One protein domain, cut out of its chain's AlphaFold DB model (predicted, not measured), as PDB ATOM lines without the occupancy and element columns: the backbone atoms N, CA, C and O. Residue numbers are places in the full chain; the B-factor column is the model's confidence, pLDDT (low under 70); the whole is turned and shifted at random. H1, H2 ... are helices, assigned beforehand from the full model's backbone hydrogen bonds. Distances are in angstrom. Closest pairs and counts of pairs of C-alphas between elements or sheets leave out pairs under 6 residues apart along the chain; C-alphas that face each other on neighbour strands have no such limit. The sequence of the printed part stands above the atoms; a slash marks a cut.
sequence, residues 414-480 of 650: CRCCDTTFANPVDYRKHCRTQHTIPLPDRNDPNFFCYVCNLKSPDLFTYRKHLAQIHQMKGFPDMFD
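Overview. This is residues 414 to 480 of the 650 residues of an uncharacterized protein of Mucor ambiguus (UniProt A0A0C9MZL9). A domain with little regular structure, it forms two small lobes, one holding residues 414 to 423 with H1, the other H2 with the looped stretch that includes residues 446 to 458. A long link joins the two helices, which stay apart, and a tail ends at residue 480. The printed part has 67 residues with two named helices, H1 then H2, and no named strand; the class is all helix, with 22 residues in named elements. It is loose, with a radius of gyration of the C-alphas of 13.6 A and spans of 44 by 21 by 19 A.

Along the chain. H1, residues 424 to 434, begins at C-alpha 424 (-22.057, -53.406, 14.994) and is 15.2 A long. H2, residues 459 to 469, is 15.0 A long and ends at C-alpha 469 (-31.087, -45.886, 15.225).

Arrangement. H1 and H2 are apart, with no C-alpha of the one within 8 A of the other. Residues 448 to 449 pair antiparallel with residues 454 to 455. In H1 and H2 every O i to N i+4 pair is within hydrogen-bond range.

Size, cuts and confidence. The C-alphas farthest apart, of Asp 418 and Asp 480, are 45.7 A apart. The printed part has no cut. The link from H1 to H2, 24 residues, is long. Residues 476 to 479 have pLDDT under 70.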
ATOM      1  N   CYS A 414     -13.777 -47.797  12.734       96.88
ATOM      2  CA  CYS A 414     -13.894 -46.380  13.055       96.88
ATOM      3  C   CYS A 414     -12.694 -45.594  12.521       96.88
ATOM      4  O   CYS A 414     -11.701 -45.419  13.225       96.88
ATOM      5  N   ARG A 415     -12.830 -45.032  11.315       93.81
ATOM      6  CA  ARG A 415     -11.817 -44.179  10.647       93.81
ATOM      7  C   ARG A 415     -11.369 -42.944  11.450       93.81
ATOM      8  O   ARG A 415     -10.403 -42.294  11.081       93.81
ATOM      9  N   CYS A 416     -12.077 -42.600  12.524       92.88
ATOM     10  CA  CYS A 416     -11.752 -41.483  13.417       92.88
ATOM     11  C   CYS A 416     -10.867 -41.891  14.616       92.88
ATOM     12  O   CYS A 416     -10.400 -41.023  15.348       92.88
ATOM     13  N   CYS A 417     -10.687 -43.196  14.857       95.81
ATOM     14  CA  CYS A 417      -9.873 -43.758  15.949       95.81
ATOM     15  C   CYS A 417      -8.962 -44.920  15.510       95.81
ATOM     16  O   CYS A 417      -8.252 -45.467  16.347       95.81
ATOM     17  N   ASP A 418      -9.042 -45.339  14.248       95.44
ATOM     18  CA  ASP A 418      -8.419 -46.546  13.696       95.44
ATOM     19  C   ASP A 418      -8.718 -47.846  14.468       95.44
ATOM     20  O   ASP A 418      -7.897 -48.758  14.567       95.44
ATOM     21  N   THR A 419      -9.942 -47.958  14.995       96.88
ATOM     22  CA  THR A 419     -10.409 -49.095  15.801       96.88
ATOM     23  C   THR A 419     -11.485 -49.919  15.091       96.88
ATOM     24  O   THR A 419     -12.511 -49.391  14.664       96.88
ATOM     25  N   THR A 420     -11.286 -51.237  15.013       97.88
ATOM     26  CA  THR A 420     -12.260 -52.198  14.460       97.88
ATOM     27  C   THR A 420     -12.959 -52.963  15.582       97.88
ATOM     28  O   THR A 420     -12.312 -53.396  16.536       97.88
ATOM     29  N   PHE A 421     -14.274 -53.157  15.470       97.81
ATOM     30  CA  PHE A 421     -15.095 -53.804  16.499       97.81
ATOM     31  C   PHE A 421     -15.685 -55.130  16.007       97.81
ATOM     32  O   PHE A 421     -16.151 -55.240  14.879       97.81
ATOM     33  N   ALA A 422     -15.751 -56.138  16.877       97.31
ATOM     34  CA  ALA A 422     -16.304 -57.449  16.521       97.31
ATOM     35  C   ALA A 422     -17.832 -57.450  16.277       97.31
ATOM     36  O   ALA A 422     -18.379 -58.448  15.812       97.31
ATOM     37  N   ASN A 423     -18.539 -56.366  16.622       96.50
ATOM     38  CA  ASN A 423     -20.000 -56.298  16.600       96.50
ATOM     39  C   ASN A 423     -20.491 -54.873  16.246       96.50
ATOM     40  O   ASN A 423     -20.044 -53.908  16.879       96.50
ATOM     41  N   PRO A 424     -21.465 -54.708  15.324       94.12
ATOM     42  CA  PRO A 424     -22.057 -53.406  14.994       94.12
ATOM     43  C   PRO A 424     -22.774 -52.717  16.166       94.12
ATOM     44  O   PRO A 424     -23.078 -51.526  16.094       94.12
ATOM     45  N   VAL A 425     -23.103 -53.423  17.251       92.75
ATOM     46  CA  VAL A 425     -23.625 -52.804  18.483       92.75
ATOM     47  C   VAL A 425     -22.521 -52.031  19.208       92.75
ATOM     48  O   VAL A 425     -22.711 -50.853  19.517       92.75
ATOM     49  N   ASP A 426     -21.360 -52.652  19.421       96.25
ATOM     50  CA  ASP A 426     -20.225 -52.029  20.106       96.25
ATOM     51  C   ASP A 426     -19.581 -50.932  19.260       96.25
ATOM     52  O   ASP A 426     -19.261 -49.868  19.786       96.25
ATOM     53  N   TYR A 427     -19.521 -51.121  17.938       96.00
ATOM     54  CA  TYR A 427     -19.116 -50.083  16.992       96.00
ATOM     55  C   TYR A 427     -19.949 -48.805  17.135       96.00
ATOM     56  O   TYR A 427     -19.419 -47.724  17.389       96.00
ATOM     57  N   ARG A 428     -21.281 -48.921  17.054       91.31
ATOM     58  CA  ARG A 428     -22.183 -47.763  17.165       91.31
ATOM     59  C   ARG A 428     -22.201 -47.175  18.581       91.31
ATOM     60  O   ARG A 428     -22.463 -45.985  18.737       91.31
ATOM     61  N   LYS A 429     -21.877 -47.963  19.613       92.69
ATOM     62  CA  LYS A 429     -21.656 -47.478  20.988       92.69
ATOM     63  C   LYS A 429     -20.354 -46.673  21.103       92.69
ATOM     64  O   LYS A 429     -20.383 -45.586  21.676       92.69
ATOM     65  N   HIS A 430     -19.247 -47.154  20.534       95.81
ATOM     66  CA  HIS A 430     -17.991 -46.405  20.424       95.81
ATOM     67  C   HIS A 430     -18.212 -45.090  19.671       95.81
ATOM     68  O   HIS A 430     -17.930 -44.022  20.212       95.81
ATOM     69  N   CYS A 431     -18.819 -45.146  18.483       93.25
ATOM     70  CA  CYS A 431     -19.007 -43.968  17.644       93.25
ATOM     71  C   CYS A 431     -19.822 -42.866  18.343       93.25
ATOM     72  O   CYS A 431     -19.447 -41.706  18.264       93.25
ATOM     73  N   ARG A 432     -20.872 -43.211  19.103       88.75
ATOM     74  CA  ARG A 432     -21.665 -42.239  19.886       88.75
ATOM     75  C   ARG A 432     -20.986 -41.716  21.161       88.75
ATOM     76  O   ARG A 432     -21.511 -40.784  21.762       88.75
ATOM     77  N   THR A 433     -19.916 -42.355  21.642       93.12
ATOM     78  CA  THR A 433     -19.267 -41.998  22.922       93.12
ATOM     79  C   THR A 433     -17.903 -41.348  22.756       93.12
ATOM     80  O   THR A 433     -17.517 -40.573  23.621       93.12
ATOM     81  N   GLN A 434     -17.188 -41.650  21.670       96.06
ATOM     82  CA  GLN A 434     -15.901 -41.032  21.345       96.06
ATOM     83  C   GLN A 434     -16.032 -39.906  20.313       96.06
ATOM     84  O   GLN A 434     -15.242 -38.969  20.350       96.06
ATOM     85  N   HIS A 435     -17.046 -39.953  19.436       91.88
ATOM     86  CA  HIS A 435     -17.236 -38.959  18.375       91.88
ATOM     87  C   HIS A 435     -18.525 -38.172  18.575       91.88
ATOM     88  O   HIS A 435     -19.587 -38.724  18.870       91.88
ATOM     89  N   THR A 436     -18.446 -36.855  18.393       88.69
ATOM     90  CA  THR A 436     -19.595 -35.948  18.496       88.69
ATOM     91  C   THR A 436     -20.427 -36.012  17.214       88.69
ATOM     92  O   THR A 436     -20.429 -35.082  16.408       88.69
ATOM     93  N   ILE A 437     -21.099 -37.145  16.993       86.44
ATOM     94  CA  ILE A 437     -21.972 -37.338  15.833       86.44
ATOM     95  C   ILE A 437     -23.105 -36.303  15.908       86.44
ATOM     96  O   ILE A 437     -23.864 -36.316  16.884       86.44
ATOM     97  N   PRO A 438     -23.239 -35.402  14.919       85.69
ATOM     98  CA  PRO A 438     -24.303 -34.416  14.921       85.69
ATOM     99  C   PRO A 438     -25.647 -35.135  14.770       85.69
ATOM    100  O   PRO A 438     -25.779 -36.103  14.019       85.69
ATOM    101  N   LEU A 439     -26.651 -34.701  15.533       86.94
ATOM    102  CA  LEU A 439     -27.960 -35.350  15.515       86.94
ATOM    103  C   LEU A 439     -28.714 -35.006  14.215       86.94
ATOM    104  O   LEU A 439     -28.635 -33.863  13.750       86.94
ATOM    105  N   PRO A 440     -29.476 -35.950  13.633       92.56
ATOM    106  CA  PRO A 440     -30.399 -35.648  12.541       92.56
ATOM    107  C   PRO A 440     -31.408 -34.561  12.931       92.56
ATOM    108  O   PRO A 440     -31.863 -34.534  14.080       92.56
ATOM    109  N   ASP A 441     -31.812 -33.704  11.987       92.88
ATOM    110  CA  ASP A 441     -32.912 -32.769  12.244       92.88
ATOM    111  C   ASP A 441     -34.201 -33.557  12.502       92.88
ATOM    112  O   ASP A 441     -34.658 -34.365  11.697       92.88
ATOM    113  N   ARG A 442     -34.822 -33.293  13.648       93.94
ATOM    114  CA  ARG A 442     -36.074 -33.910  14.076       93.94
ATOM    115  C   ARG A 442     -37.226 -33.718  13.085       93.94
ATOM    116  O   ARG A 442     -38.160 -34.530  13.068       93.94
ATOM    117  N   ASN A 443     -37.196 -32.608  12.355       90.56
ATOM    118  CA  ASN A 443     -38.285 -32.110  11.529       90.56
ATOM    119  C   ASN A 443     -37.862 -31.912  10.065       90.56
ATOM    120  O   ASN A 443     -38.529 -31.152   9.364       90.56
ATOM    121  N   ASP A 444     -36.812 -32.608   9.603       93.50
ATOM    122  CA  ASP A 444     -36.393 -32.593   8.197       93.50
ATOM    123  C   ASP A 444     -37.616 -32.796   7.271       93.50
ATOM    124  O   ASP A 444     -38.280 -33.841   7.343       93.50
ATOM    125  N   PRO A 445     -37.956 -31.818   6.406       93.31
ATOM    126  CA  PRO A 445     -39.189 -31.845   5.618       93.31
ATOM    127  C   PRO A 445     -39.135 -32.850   4.459       93.31
ATOM    128  O   PRO A 445     -40.157 -33.134   3.839       93.31
ATOM    129  N   ASN A 446     -37.953 -33.402   4.166       95.94
ATOM    130  CA  ASN A 446     -37.752 -34.484   3.210       95.94
ATOM    131  C   ASN A 446     -37.778 -35.867   3.882       95.94
ATOM    132  O   ASN A 446     -37.643 -36.872   3.181       95.94
ATOM    133  N   PHE A 447     -37.935 -35.934   5.210       96.75
ATOM    134  CA  PHE A 447     -37.857 -37.154   6.014       96.75
ATOM    135  C   PHE A 447     -36.523 -37.903   5.822       96.75
ATOM    136  O   PHE A 447     -36.473 -39.138   5.805       96.75
ATOM    137  N   PHE A 448     -35.436 -37.149   5.629       96.56
ATOM    138  CA  PHE A 448     -34.105 -37.660   5.320       96.56
ATOM    139  C   PHE A 448     -33.182 -37.643   6.543       96.56
ATOM    140  O   PHE A 448     -33.035 -36.645   7.244       96.56
ATOM    141  N   CYS A 449     -32.544 -38.776   6.828       96.12
ATOM    142  CA  CYS A 449     -31.542 -38.887   7.879       96.12
ATOM    143  C   CYS A 449     -30.158 -38.860   7.242       96.12
ATOM    144  O   CYS A 449     -29.675 -39.899   6.789       96.12
ATOM    145  N   TYR A 450     -29.513 -37.692   7.232       92.88
ATOM    146  CA  TYR A 450     -28.179 -37.539   6.647       92.88
ATOM    147  C   TYR A 450     -27.135 -38.449   7.321       92.88
ATOM    148  O   TYR A 450     -26.312 -39.043   6.633       92.88
ATOM    149  N   VAL A 451     -27.240 -38.668   8.640       88.31
ATOM    150  CA  VAL A 451     -26.329 -39.521   9.435       88.31
ATOM    151  C   VAL A 451     -26.405 -41.011   9.053       88.31
ATOM    152  O   VAL A 451     -25.470 -41.764   9.304       88.31
ATOM    153  N   CYS A 452     -27.504 -41.463   8.440       90.25
ATOM    154  CA  CYS A 452     -27.643 -42.829   7.913       90.25
ATOM    155  C   CYS A 452     -27.878 -42.875   6.395       90.25
ATOM    156  O   CYS A 452     -28.253 -43.927   5.882       90.25
ATOM    157  N   ASN A 453     -27.735 -41.741   5.701       91.50
ATOM    158  CA  ASN A 453     -28.103 -41.548   4.294       91.50
ATOM    159  C   ASN A 453     -29.487 -42.143   3.917       91.50
ATOM    160  O   ASN A 453     -29.683 -42.675   2.824       91.50
ATOM    161  N   LEU A 454     -30.458 -42.101   4.841       94.19
ATOM    162  CA  LEU A 454     -31.721 -42.841   4.727       94.19
ATOM    163  C   LEU A 454     -32.913 -41.898   4.554       94.19
ATOM    164  O   LEU A 454     -33.271 -41.169   5.481       94.19
ATOM    165  N   LYS A 455     -33.588 -41.967   3.402       96.62
ATOM    166  CA  LYS A 455     -34.866 -41.276   3.178       96.62
ATOM    167  C   LYS A 455     -36.042 -42.155   3.606       96.62
ATOM    168  O   LYS A 455     -36.197 -43.272   3.119       96.62
ATOM    169  N   SER A 456     -36.872 -41.647   4.511       96.00
ATOM    170  CA  SER A 456     -38.118 -42.294   4.936       96.00
ATOM    171  C   SER A 456     -39.298 -41.858   4.055       96.00
ATOM    172  O   SER A 456     -39.284 -40.748   3.526       96.00
ATOM    173  N   PRO A 457     -40.341 -42.695   3.889       93.62
ATOM    174  CA  PRO A 457     -41.518 -42.343   3.092       93.62
ATOM    175  C   PRO A 457     -42.443 -41.327   3.781       93.62
ATOM    176  O   PRO A 457     -43.225 -40.662   3.107       93.62
ATOM    177  N   ASP A 458     -42.378 -41.219   5.111       92.88
ATOM    178  CA  ASP A 458     -43.256 -40.381   5.925       92.88
ATOM    179  C   ASP A 458     -42.602 -39.991   7.266       92.88
ATOM    180  O   ASP A 458     -41.656 -40.638   7.734       92.88
ATOM    181  N   LEU A 459     -43.146 -38.954   7.913       91.00
ATOM    182  CA  LEU A 459     -42.659 -38.402   9.183       91.00
ATOM    183  C   LEU A 459     -42.701 -39.394  10.361       91.00
ATOM    184  O   LEU A 459     -41.870 -39.303  11.265       91.00
ATOM    185  N   PHE A 460     -43.646 -40.336  10.395       90.38
ATOM    186  CA  PHE A 460     -43.736 -41.324  11.474       90.38
ATOM    187  C   PHE A 460     -42.659 -42.402  11.316       90.38
ATOM    188  O   PHE A 460     -41.949 -42.703  12.278       90.38
ATOM    189  N   THR A 461     -42.466 -42.917  10.100       92.81
ATOM    190  CA  THR A 461     -41.361 -43.826   9.768       92.81
ATOM    191  C   THR A 461     -40.005 -43.159  10.029       92.81
ATOM    192  O   THR A 461     -39.126 -43.784  10.624       92.81
ATOM    193  N   TYR A 462     -39.870 -41.868   9.706       95.88
ATOM    194  CA  TYR A 462     -38.682 -41.071  10.012       95.88
ATOM    195  C   TYR A 462     -38.411 -40.953  11.514       95.88
ATOM    196  O   TYR A 462     -37.352 -41.355  11.995       95.88
ATOM    197  N   ARG A 463     -39.390 -40.477  12.292       93.12
ATOM    198  CA  ARG A 463     -39.255 -40.325  13.749       93.12
ATOM    199  C   ARG A 463     -39.016 -41.667  14.448       93.12
ATOM    200  O   ARG A 463     -38.236 -41.724  15.395       93.12
ATOM    201  N   LYS A 464     -39.593 -42.760  13.938       91.50
ATOM    202  CA  LYS A 464     -39.291 -44.129  14.382       91.50
ATOM    203  C   LYS A 464     -37.838 -44.519  14.084       91.50
ATOM    204  O   LYS A 464     -37.171 -45.033  14.977       91.50
ATOM    205  N   HIS A 465     -37.324 -44.244  12.882       94.69
ATOM    206  CA  HIS A 465     -35.909 -44.447  12.554       94.69
ATOM    207  C   HIS A 465     -34.989 -43.648  13.495       94.69
ATOM    208  O   HIS A 465     -34.046 -44.216  14.046       94.69
ATOM    209  N   LEU A 466     -35.292 -42.373  13.761       94.19
ATOM    210  CA  LEU A 466     -34.526 -41.540  14.696       94.19
ATOM    211  C   LEU A 466     -34.551 -42.082  16.137       94.19
ATOM    212  O   LEU A 466     -33.514 -42.143  16.799       94.19
ATOM    213  N   ALA A 467     -35.708 -42.540  16.617       91.44
ATOM    214  CA  ALA A 467     -35.830 -43.157  17.936       91.44
ATOM    215  C   ALA A 467     -35.070 -44.496  18.041       91.44
ATOM    216  O   ALA A 467     -34.470 -44.779  19.077       91.44
ATOM    217  N   GLN A 468     -35.062 -45.319  16.985       88.38
ATOM    218  CA  GLN A 468     -34.435 -46.648  17.004       88.38
ATOM    219  C   GLN A 468     -32.924 -46.620  16.722       88.38
ATOM    220  O   GLN A 468     -32.156 -47.266  17.434       88.38
ATOM    221  N   ILE A 469     -32.482 -45.881  15.699       88.94
ATOM    222  CA  ILE A 469     -31.087 -45.886  15.225       88.94
ATOM    223  C   ILE A 469     -30.244 -44.805  15.906       88.94
ATOM    224  O   ILE A 469     -29.087 -45.061  16.243       88.94
ATOM    225  N   HIS A 470     -30.825 -43.637  16.187       87.81
ATOM    226  CA  HIS A 470     -30.123 -42.506  16.818       87.81
ATOM    227  C   HIS A 470     -30.427 -42.370  18.313       87.81
ATOM    228  O   HIS A 470     -29.839 -41.530  18.985       87.81
ATOM    229  N   GLN A 471     -31.317 -43.215  18.853       88.00
ATOM    230  CA  GLN A 471     -31.740 -43.218  20.264       88.00
ATOM    231  C   GLN A 471     -32.253 -41.852  20.756       88.00
ATOM    232  O   GLN A 471     -32.258 -41.569  21.957       88.00
ATOM    233  N   MET A 472     -32.723 -41.007  19.830       89.31
ATOM    234  CA  MET A 472     -33.234 -39.673  20.125       89.31
ATOM    235  C   MET A 472     -34.508 -39.785  20.971       89.31
ATOM    236  O   MET A 472     -35.557 -40.230  20.504       89.31
ATOM    237  N   LYS A 473     -34.411 -39.393  22.244       87.56
ATOM    238  CA  LYS A 473     -35.524 -39.430  23.202       87.56
ATOM    239  C   LYS A 473     -36.468 -38.240  23.026       87.56
ATOM    240  O   LYS A 473     -36.184 -37.280  22.306       87.56
ATOM    241  N   GLY A 474     -37.610 -38.303  23.710       82.88
ATOM    242  CA  GLY A 474     -38.525 -37.170  23.827       82.88
ATOM    243  C   GLY A 474     -39.065 -36.684  22.487       82.88
ATOM    244  O   GLY A 474     -39.274 -35.484  22.322       82.88
ATOM    245  N   PHE A 475     -39.264 -37.582  21.511       75.19
ATOM    246  CA  PHE A 475     -40.315 -37.315  20.533       75.19
ATOM    247  C   PHE A 475     -41.593 -37.216  21.363       75.19
ATOM    248  O   PHE A 475     -41.798 -38.117  22.180       75.19
ATOM    249  N   PRO A 476     -42.397 -36.143  21.243       65.44
ATOM    250  CA  PRO A 476     -43.713 -36.144  21.859       65.44
ATOM    251  C   PRO A 476     -44.429 -37.352  21.266       65.44
ATOM    252  O   PRO A 476     -44.624 -37.411  20.047       65.44
ATOM    253  N   ASP A 477     -44.649 -38.370  22.100       57.84
ATOM    254  CA  ASP A 477     -45.078 -39.667  21.597       57.84
ATOM    255  C   ASP A 477     -46.429 -39.482  20.907       57.84
ATOM    256  O   ASP A 477     -47.207 -38.597  21.278       57.84
ATOM    257  N   MET A 478     -46.676 -40.224  19.830       62.03
ATOM    258  CA  MET A 478     -47.670 -39.831  18.821       62.03
ATOM    259  C   MET A 478     -49.103 -40.223  19.233       62.03
ATOM    260  O   MET A 478     -49.887 -40.747  18.441       62.03
ATOM    261  N   PHE A 479     -49.401 -39.997  20.515       63.97
ATOM    262  CA  PHE A 479     -50.515 -40.497  21.309       63.97
ATOM    263  C   PHE A 479     -51.662 -39.481  21.480       63.97
ATOM    264  O   PHE A 479     -52.723 -39.838  21.975       63.97
ATOM    265  N   ASP A 480     -51.510 -38.238  21.024       75.69
ATOM    266  CA  ASP A 480     -52.595 -37.244  21.037       75.69
ATOM    267  C   ASP A 480     -52.848 -36.653  19.646       75.69
ATOM    268  O   ASP A 480     -52.965 -35.443  19.454       75.69
TER     269      ASP A 480